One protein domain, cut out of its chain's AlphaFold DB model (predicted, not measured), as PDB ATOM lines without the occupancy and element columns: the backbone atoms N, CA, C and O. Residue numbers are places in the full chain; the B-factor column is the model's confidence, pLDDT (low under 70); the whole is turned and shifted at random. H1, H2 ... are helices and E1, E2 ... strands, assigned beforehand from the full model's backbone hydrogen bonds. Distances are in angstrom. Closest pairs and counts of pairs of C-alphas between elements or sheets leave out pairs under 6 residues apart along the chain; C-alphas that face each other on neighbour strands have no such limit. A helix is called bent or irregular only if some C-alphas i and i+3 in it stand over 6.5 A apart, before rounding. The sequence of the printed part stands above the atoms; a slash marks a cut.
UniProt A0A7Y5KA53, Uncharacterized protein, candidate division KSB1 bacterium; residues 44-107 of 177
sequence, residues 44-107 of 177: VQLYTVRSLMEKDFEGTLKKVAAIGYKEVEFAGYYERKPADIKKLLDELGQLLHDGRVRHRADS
ATOM      1  N   VAL A  44     -30.933  54.605  40.477       83.56
ATOM      2  CA  VAL A  44     -31.755  55.492  41.309       83.56
ATOM      3  C   VAL A  44     -31.827  54.984  42.744       83.56
ATOM      4  O   VAL A  44     -32.090  53.810  42.999       83.56
ATOM      5  N   GLN A  45     -31.612  55.891  43.696       85.56
ATOM      6  CA  GLN A  45     -31.816  55.624  45.115       85.56
ATOM      7  C   GLN A  45     -33.309  55.758  45.443       85.56
ATOM      8  O   GLN A  45     -33.862  56.865  45.391       85.56
ATOM      9  N   LEU A  46     -33.970  54.649  45.794       85.38
ATOM     10  CA  LEU A  46     -35.434  54.577  45.945       85.38
ATOM     11  C   LEU A  46     -35.970  55.396  47.129       85.38
ATOM     12  O   LEU A  46     -37.162  55.689  47.181       85.38
ATOM     13  N   TYR A  47     -35.095  55.873  48.023       81.12
ATOM     14  CA  TYR A  47     -35.461  56.843  49.062       81.12
ATOM     15  C   TYR A  47     -36.100  58.125  48.492       81.12
ATOM     16  O   TYR A  47     -36.942  58.754  49.143       81.12
ATOM     17  N   THR A  48     -35.715  58.513  47.271       84.62
ATOM     18  CA  THR A  48     -36.262  59.689  46.568       84.62
ATOM     19  C   THR A  48     -37.756  59.555  46.278       84.62
ATOM     20  O   THR A  48     -38.477  60.548  46.305       84.62
ATOM     21  N   VAL A  49     -38.232  58.322  46.091       87.25
ATOM     22  CA  VAL A  49     -39.631  57.975  45.811       87.25
ATOM     23  C   VAL A  49     -40.271  57.177  46.954       87.25
ATOM     24  O   VAL A  49     -41.288  56.519  46.751       87.25
ATOM     25  N   ARG A  50     -39.717  57.250  48.175       87.69
ATOM     26  CA  ARG A  50     -40.151  56.436  49.331       87.69
ATOM     27  C   ARG A  50     -41.649  56.521  49.627       87.69
ATOM     28  O   ARG A  50     -42.266  55.507  49.905       87.69
ATOM     29  N   SER A  51     -42.248  57.705  49.496       86.62
ATOM     30  CA  SER A  51     -43.679  57.913  49.747       86.62
ATOM     31  C   SER A  51     -44.574  57.251  48.696       86.62
ATOM     32  O   SER A  51     -45.725  56.933  48.982       86.62
ATOM     33  N   LEU A  52     -44.069  57.049  47.475       88.94
ATOM     34  CA  LEU A  52     -44.754  56.290  46.429       88.94
ATOM     35  C   LEU A  52     -44.550  54.788  46.637       88.94
ATOM     36  O   LEU A  52     -45.504  54.030  46.514       88.94
ATOM     37  N   MET A  53     -43.344  54.380  47.042       87.31
ATOM     38  CA  MET A  53     -43.027  52.992  47.390       87.31
ATOM     39  C   MET A  53     -43.866  52.470  48.567       87.31
ATOM     40  O   MET A  53     -44.306  51.326  48.525       87.31
ATOM     41  N   GLU A  54     -44.129  53.304  49.581       86.50
ATOM     42  CA  GLU A  54     -45.013  52.969  50.714       86.50
ATOM     43  C   GLU A  54     -46.463  52.729  50.281       86.50
ATOM     44  O   GLU A  54     -47.149  51.889  50.857       86.50
ATOM     45  N   LYS A  55     -46.937  53.468  49.272       90.50
ATOM     46  CA  LYS A  55     -48.316  53.370  48.773       90.50
ATOM     47  C   LYS A  55     -48.496  52.216  47.793       90.50
ATOM     48  O   LYS A  55     -49.498  51.514  47.851       90.50
ATOM     49  N   ASP A  56     -47.554  52.069  46.869       90.38
ATOM     50  CA  ASP A  56     -47.590  51.089  45.789       90.38
ATOM     51  C   ASP A  56     -46.160  50.726  45.369       90.38
ATOM     52  O   ASP A  56     -45.565  51.327  44.469       90.38
ATOM     53  N   PHE A  57     -45.595  49.736  46.056       88.31
ATOM     54  CA  PHE A  57     -44.224  49.277  45.850       88.31
ATOM     55  C   PHE A  57     -43.981  48.772  44.419       88.31
ATOM     56  O   PHE A  57     -43.036  49.192  43.748       88.31
ATOM     57  N   GLU A  58     -44.843  47.879  43.931       88.81
ATOM     58  CA  GLU A  58     -44.661  47.227  42.630       88.81
ATOM     59  C   GLU A  58     -44.949  48.180  41.471       88.81
ATOM     60  O   GLU A  58     -44.177  48.232  40.510       88.81
ATOM     61  N   GLY A  59     -46.028  48.961  41.554       91.12
ATOM     62  CA  GLY A  59     -46.369  49.933  40.521       91.12
ATOM     63  C   GLY A  59     -45.356  51.072  40.436       91.12
ATOM     64  O   GLY A  59     -45.046  51.536  39.335       91.12
ATOM     65  N   THR A  60     -44.766  51.483  41.562       91.62
ATOM     66  CA  THR A  60     -43.680  52.475  41.560       91.62
ATOM     67  C   THR A  60     -42.423  51.916  40.898       91.62
ATOM     68  O   THR A  60     -41.861  52.582  40.026       91.62
ATOM     69  N   LEU A  61     -42.016  50.681  41.215       88.56
ATOM     70  CA  LEU A  61     -40.874  50.039  40.550       88.56
ATOM     71  C   LEU A  61     -41.096  49.874  39.045       88.56
ATOM     72  O   LEU A  61     -40.194  50.184  38.269       88.56
ATOM     73  N   LYS A  62     -42.299  49.473  38.616       89.31
ATOM     74  CA  LYS A  62     -42.672  49.403  37.192       89.31
ATOM     75  C   LYS A  62     -42.475  50.743  36.487       89.31
ATOM     76  O   LYS A  62     -41.890  50.783  35.410       89.31
ATOM     77  N   LYS A  63     -42.918  51.842  37.104       90.50
ATOM     78  CA  LYS A  63     -42.748  53.198  36.558       90.50
ATOM     79  C   LYS A  63     -41.280  53.609  36.496       90.50
ATOM     80  O   LYS A  63     -40.847  54.124  35.473       90.50
ATOM     81  N   VAL A  64     -40.507  53.350  37.552       88.88
ATOM     82  CA  VAL A  64     -39.056  53.616  37.582       88.88
ATOM     83  C   VAL A  64     -38.338  52.873  36.454       88.88
ATOM     84  O   VAL A  64     -37.520  53.463  35.747       88.88
ATOM     85  N   ALA A  65     -38.686  51.605  36.243       86.31
ATOM     86  CA  ALA A  65     -38.126  50.796  35.170       86.31
ATOM     87  C   ALA A  65     -38.560  51.312  33.782       86.31
ATOM     88  O   ALA A  65     -37.729  51.435  32.886       86.31
ATOM     89  N   ALA A  66     -39.829  51.706  33.620       85.62
ATOM     90  CA  ALA A  66     -40.357  52.284  32.381       85.62
ATOM     91  C   ALA A  66     -39.712  53.633  32.007       85.62
ATOM     92  O   ALA A  66     -39.593  53.942  30.825       85.62
ATOM     93  N   ILE A  67     -39.255  54.417  32.992       87.56
ATOM     94  CA  ILE A  67     -38.465  55.642  32.761       87.56
ATOM     95  C   ILE A  67     -37.080  55.313  32.166       87.56
ATOM     96  O   ILE A  67     -36.467  56.164  31.525       87.56
ATOM     97  N   GLY A  68     -36.588  54.083  32.341       81.62
ATOM     98  CA  GLY A  68     -35.310  53.618  31.795       81.62
ATOM     99  C   GLY A  68     -34.189  53.482  32.826       81.62
ATOM    100  O   GLY A  68     -33.035  53.268  32.446       81.62
ATOM    101  N   TYR A  69     -34.492  53.579  34.126       84.00
ATOM    102  CA  TYR A  69     -33.516  53.257  35.170       84.00
ATOM    103  C   TYR A  69     -33.262  51.749  35.215       84.00
ATOM    104  O   TYR A  69     -34.184  50.950  35.373       84.00
ATOM    105  N   LYS A  70     -31.989  51.363  35.101       78.06
ATOM    106  CA  LYS A  70     -31.562  49.952  35.030       78.06
ATOM    107  C   LYS A  70     -31.057  49.408  36.363       78.06
ATOM    108  O   LYS A  70     -30.962  48.196  36.551       78.06
ATOM    109  N   GLU A  71     -30.712  50.306  37.280       81.31
ATOM    110  CA  GLU A  71     -30.225  49.964  38.610       81.31
ATOM    111  C   GLU A  71     -31.042  50.709  39.668       81.31
ATOM    112  O   GLU A  71     -31.358  51.890  39.513       81.31
ATOM    113  N   VAL A  72     -31.392  50.013  40.744       84.19
ATOM    114  CA  VAL A  72     -32.103  50.593  41.887       84.19
ATOM    115  C   VAL A  72     -31.362  50.278  43.180       84.19
ATOM    116  O   VAL A  72     -30.854  49.171  43.381       84.19
ATOM    117  N   GLU A  73     -31.300  51.252  44.076       81.88
ATOM    118  CA  GLU A  73     -30.841  51.052  45.446       81.88
ATOM    119  C   GLU A  73     -32.053  51.113  46.369       81.88
ATOM    120  O   GLU A  73     -32.850  52.051  46.313       81.88
ATOM    121  N   PHE A  74     -32.248  50.061  47.165       77.88
ATOM    122  CA  PHE A  74     -33.405  49.972  48.043       77.88
ATOM    123  C   PHE A  74     -33.196  50.815  49.285       77.88
ATOM    124  O   PHE A  74     -32.171  50.743  49.950       77.88
ATOM    125  N   ALA A  75     -34.230  51.566  49.633       67.00
ATOM    126  CA  ALA A  75     -34.337  52.225  50.916       67.00
ATOM    127  C   ALA A  75     -35.311  51.449  51.813       67.00
ATOM    128  O   ALA A  75     -36.236  52.021  52.388       67.00
ATOM    129  N   GLY A  76     -35.072  50.145  51.938       68.56
ATOM    130  CA  GLY A  76     -35.858  49.238  52.763       68.56
ATOM    131  C   GLY A  76     -36.717  48.312  51.915       68.56
ATOM    132  O   GLY A  76     -36.953  48.549  50.727       68.56
ATOM    133  N   TYR A  77     -37.156  47.217  52.528       70.56
ATOM    134  CA  TYR A  77     -37.899  46.157  51.846       70.56
ATOM    135  C   TYR A  77     -39.410  46.207  52.078       70.56
ATOM    136  O   TYR A  77     -40.115  45.402  51.483       70.56
ATOM    137  N   TYR A  78     -39.918  47.158  52.875       76.19
ATOM    138  CA  TYR A  78     -41.357  47.360  53.103       76.19
ATOM    139  C   TYR A  78     -42.089  46.057  53.475       76.19
ATOM    140  O   TYR A  78     -43.055  45.669  52.823       76.19
ATOM    141  N   GLU A  79     -41.570  45.346  54.484       79.25
ATOM    142  CA  GLU A  79     -42.069  44.035  54.944       79.25
ATOM    143  C   GLU A  79     -42.032  42.906  53.892       79.25
ATOM    144  O   GLU A  79     -42.620  41.840  54.082       79.25
ATOM    145  N   ARG A  80     -41.314  43.090  52.775       77.38
ATOM    146  CA  ARG A  80     -41.146  42.052  51.749       77.38
ATOM    147  C   ARG A  80     -39.878  41.240  51.952       77.38
ATOM    148  O   ARG A  80     -38.842  41.733  52.398       77.38
ATOM    149  N   LYS A  81     -39.941  39.965  51.568       79.62
ATOM    150  CA  LYS A  81     -38.777  39.080  51.623       79.62
ATOM    151  C   LYS A  81     -37.818  39.417  50.474       79.62
ATOM    152  O   LYS A  81     -38.272  39.638  49.348       79.62
ATOM    153  N   PRO A  82     -36.492  39.353  50.691       76.25
ATOM    154  CA  PRO A  82     -35.505  39.596  49.636       76.25
ATOM    155  C   PRO A  82     -35.697  38.716  48.389       76.25
ATOM    156  O   PRO A  82     -35.454  39.158  47.269       76.25
ATOM    157  N   ALA A  83     -36.165  37.476  48.574       78.56
ATOM    158  CA  ALA A  83     -36.449  36.552  47.478       78.56
ATOM    159  C   ALA A  83     -37.587  37.042  46.567       78.56
ATOM    160  O   ALA A  83     -37.485  36.918  45.347       78.56
ATOM    161  N   ASP A  84     -38.635  37.629  47.147       80.06
ATOM    162  CA  ASP A  84     -39.789  38.136  46.400       80.06
ATOM    163  C   ASP A  84     -39.415  39.408  45.632       80.06
ATOM    164  O   ASP A  84     -39.781  39.571  44.470       80.06
ATOM    165  N   ILE A  85     -38.588  40.268  46.236       82.38
ATOM    166  CA  ILE A  85     -38.035  41.457  45.572       82.38
ATOM    167  C   ILE A  85     -37.158  41.054  44.386       82.38
ATOM    168  O   ILE A  85     -37.271  41.635  43.310       82.38
ATOM    169  N   LYS A  86     -36.302  40.042  44.554       82.38
ATOM    170  CA  LYS A  86     -35.458  39.545  43.466       82.38
ATOM    171  C   LYS A  86     -36.297  39.044  42.289       82.38
ATOM    172  O   LYS A  86     -36.028  39.446  41.163       82.38
ATOM    173  N   LYS A  87     -37.326  38.229  42.553       84.75
ATOM    174  CA  LYS A  87     -38.249  37.743  41.513       84.75
ATOM    175  C   LYS A  87     -38.919  38.895  40.769       84.75
ATOM    176  O   LYS A  87     -38.895  38.911  39.546       84.75
ATOM    177  N   LEU A  88     -39.428  39.884  41.502       84.56
ATOM    178  CA  LEU A  88     -40.052  41.066  40.909       84.56
ATOM    179  C   LEU A  88     -39.083  41.822  39.986       84.56
ATOM    180  O   LEU A  88     -39.455  42.223  38.891       84.56
ATOM    181  N   LEU A  89     -37.831  42.017  40.400       83.75
ATOM    182  CA  LEU A  89     -36.826  42.689  39.569       83.75
ATOM    183  C   LEU A  89     -36.446  41.875  38.328       83.75
ATOM    184  O   LEU A  89     -36.223  42.459  37.264       83.75
ATOM    185  N   ASP A  90     -36.388  40.549  38.456       83.69
ATOM    186  CA  ASP A  90     -36.138  39.646  37.334       83.69
ATOM    187  C   ASP A  90     -37.297  39.714  36.318       83.69
ATOM    188  O   ASP A  90     -37.044  39.849  35.121       83.69
ATOM    189  N   GLU A  91     -38.554  39.727  36.776       83.19
ATOM    190  CA  GLU A  91     -39.745  39.911  35.930       83.19
ATOM    191  C   GLU A  91     -39.747  41.276  35.225       83.19
ATOM    192  O   GLU A  91     -39.956  41.363  34.013       83.19
ATOM    193  N   LEU A  92     -39.449  42.358  35.952       81.25
ATOM    194  CA  LEU A  92     -39.351  43.700  35.368       81.25
ATOM    195  C   LEU A  92     -38.228  43.797  34.331       81.25
ATOM    196  O   LEU A  92     -38.394  44.455  33.304       81.25
ATOM    197  N   GLY A  93     -37.108  43.117  34.570       74.06
ATOM    198  CA  GLY A  93     -35.993  43.038  33.629       74.06
ATOM    199  C   GLY A  93     -36.271  42.199  32.380       74.06
ATOM    200  O   GLY A  93     -35.547  42.356  31.403       74.06
ATOM    201  N   GLN A  94     -37.278  41.321  32.402       66.00
ATOM    202  CA  GLN A  94     -37.749  40.586  31.222       66.00
ATOM    203  C   GLN A  94     -38.766  41.397  30.406       66.00
ATOM    204  O   GLN A  94     -38.791  41.291  29.182       66.00
ATOM    205  N   LEU A  95     -39.600  42.204  31.074       60.06
ATOM    206  CA  LEU A  95     -40.617  43.054  30.437       60.06
ATOM    207  C   LEU A  95     -40.015  44.272  29.728       60.06
ATOM    208  O   LEU A  95     -40.477  44.686  28.663       60.06
ATOM    209  N   LEU A  96     -38.974  44.853  30.314       57.56
ATOM    210  CA  LEU A  96     -38.103  45.782  29.612       57.56
ATOM    211  C   LEU A  96     -37.242  44.922  28.684       57.56
ATOM    212  O   LEU A  96     -36.595  44.003  29.164       57.56
ATOM    213  N   HIS A  97     -37.197  45.190  27.380       51.91
ATOM    214  CA  HIS A  97     -36.430  44.418  26.378       51.91
ATOM    215  C   HIS A  97     -34.888  44.411  26.600       51.91
ATOM    216  O   HIS A  97     -34.116  44.119  25.692       51.91
ATOM    217  N   ASP A  98     -34.428  44.738  27.809       52.78
ATOM    218  CA  ASP A  98     -33.054  44.932  28.245       52.78
ATOM    219  C   ASP A  98     -32.764  44.128  29.531       52.78
ATOM    220  O   ASP A  98     -32.370  44.654  30.564       52.78
ATOM    221  N   GLY A  99     -33.030  42.825  29.488       50.94
ATOM    222  CA  GLY A  99     -32.239  41.746  30.088       50.94
ATOM    223  C   GLY A  99     -31.803  41.734  31.566       50.94
ATOM    224  O   GLY A  99     -31.087  40.780  31.890       50.94
ATOM    225  N   ARG A 100     -32.138  42.707  32.439       57.16
ATOM    226  CA  ARG A 100     -32.061  42.665  33.929       57.16
ATOM    227  C   ARG A 100     -32.185  44.062  34.574       57.16
ATOM    228  O   ARG A 100     -31.335  44.915  34.332       57.16
ATOM    229  N   VAL A 101     -33.109  44.239  35.530       62.09
ATOM    230  CA  VAL A 101     -33.034  45.328  36.530       62.09
ATOM    231  C   VAL A 101     -32.165  44.845  37.692       62.09
ATOM    232  O   VAL A 101     -32.453  43.817  38.305       62.09
ATOM    233  N   ARG A 102     -31.067  45.545  37.993       64.19
ATOM    234  CA  ARG A 102     -30.160  45.152  39.088       64.19
ATOM    235  C   ARG A 102     -30.458  45.937  40.355       64.19
ATOM    236  O   ARG A 102     -30.745  47.129  40.303       64.19
ATOM    237  N   HIS A 103     -30.308  45.273  41.496       64.19
ATOM    238  CA  HIS A 103     -30.303  45.932  42.794       64.19
ATOM    239  C   HIS A 103     -28.919  45.862  43.428       64.19
ATOM    240  O   HIS A 103     -28.232  44.845  43.309       64.19
ATOM    241  N   ARG A 104     -28.518  46.932  44.117       56.31
ATOM    242  CA  ARG A 104     -27.349  46.907  45.003       56.31
ATOM    243  C   ARG A 104     -27.823  46.557  46.419       56.31
ATOM    244  O   ARG A 104     -28.525  47.341  47.060       56.31
ATOM    245  N   ALA A 105     -27.475  45.352  46.873       49.56
ATOM    246  CA  ALA A 105     -27.920  44.770  48.146       49.56
ATOM    247  C   ALA A 105     -27.237  45.378  49.390       49.56
ATOM    248  O   ALA A 105     -27.642  45.100  50.517       49.56
ATOM    249  N   ASP A 106     -26.249  46.249  49.198       48.19
ATOM    250  CA  ASP A 106     -25.420  46.844  50.257       48.19
ATOM    251  C   ASP A 106     -26.202  47.831  51.162       48.19
ATOM    252  O   ASP A 106     -25.676  48.375  52.130       48.19
ATOM    253  N   SER A 107     -27.476  48.085  50.854       47.69
ATOM    254  CA  SER A 107     -28.260  49.213  51.361       47.69
ATOM    255  C   SER A 107     -28.915  49.001  52.736       47.69
ATOM    256  O   SER A 107     -29.193  49.985  53.419       47.69
TER     257      SER A 107
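Overview. This is residues 44 to 107 of the 177 residues of an uncharacterized protein of candidate division KSB1 bacterium (UniProt A0A7Y5KA53). Two helices, H2 and H3, run the same way over one face of a small parallel ribbon of two strands, E1 and E2, whose other face is bare. The irregular helix H1 makes a corner with H2, and residues 44 to 45 pair in parallel with residues 72 to 73 of E1; the contacts between the helices are few. The printed part has 64 residues, with three named helices and two named strands in the order H1, H2, E1, H3, E2, and its class is mostly helix. It is compact, with a radius of gyration of the C-alphas of 10.6 A, and spans 28 by 22 by 19 A.

Arrangement. Begin at H1, residues 46 to 55, and go on to H2, residues 57 to 67: they touch only at the corner, and only just, with 3 pairs of C-alphas within 8 A, the closest being those of Met 53 and Thr 60 at 5.9 A. Their lines stand at a steep tilt of 47 degrees, opposite ways. Next look at E1, residues 71 to 73; H2 and E1 are near each other, with 5 pairs of C-alphas within 10 A. H3, residues 82 to 95, only just touches H2, with 3 pairs of C-alphas within 8 A and with its residues 88 to 92 alone; the closest C-alphas are those of Lys 62 and Leu 92, 6.8 A apart. Their tilt is 34.9 degrees, shallow but only just, and they run the same way. E2, residues 102 to 104, is the parallel neighbour of E1 at 31 degrees; find N 72 and O 102 at 3.0 A and N 104 and O 72 at 3.3 A, within hydrogen-bond range. E1, H3 and E2 form a strand-helix-strand unit, two parallel neighbour strands with a helix between them along the chain, and its crossover is right-handed. H1 and H3 are apart. In H2 and H3 every O i to N i+4 pair is within hydrogen-bond range; in H1 3 of 6 are.

Along the chain. Find C-alpha 46 at (-35.434, 54.577, 45.945); from there H1 runs 13.2 A to C-alpha 55, and it is irregular, with C-alphas 48 and 51 8.3 A apart. H2 covers 15.7 A, E1 6.9 A. H3, the longest helix, begins at C-alpha 82 at (-35.505, 39.596, 49.636) and covers 20.2 A. E2 covers 6.8 A and ends at C-alpha 104 at (-27.349, 46.907, 45.003).

Size, cuts and confidence. The two C-alphas farthest apart are those of Glu 79 and His 97, 29.1 A. The printed part has no cut, and no link is long. The mean pLDDT of the printed part is 77.4; look for values under 70 at residues 75 to 76 and 94 to 107.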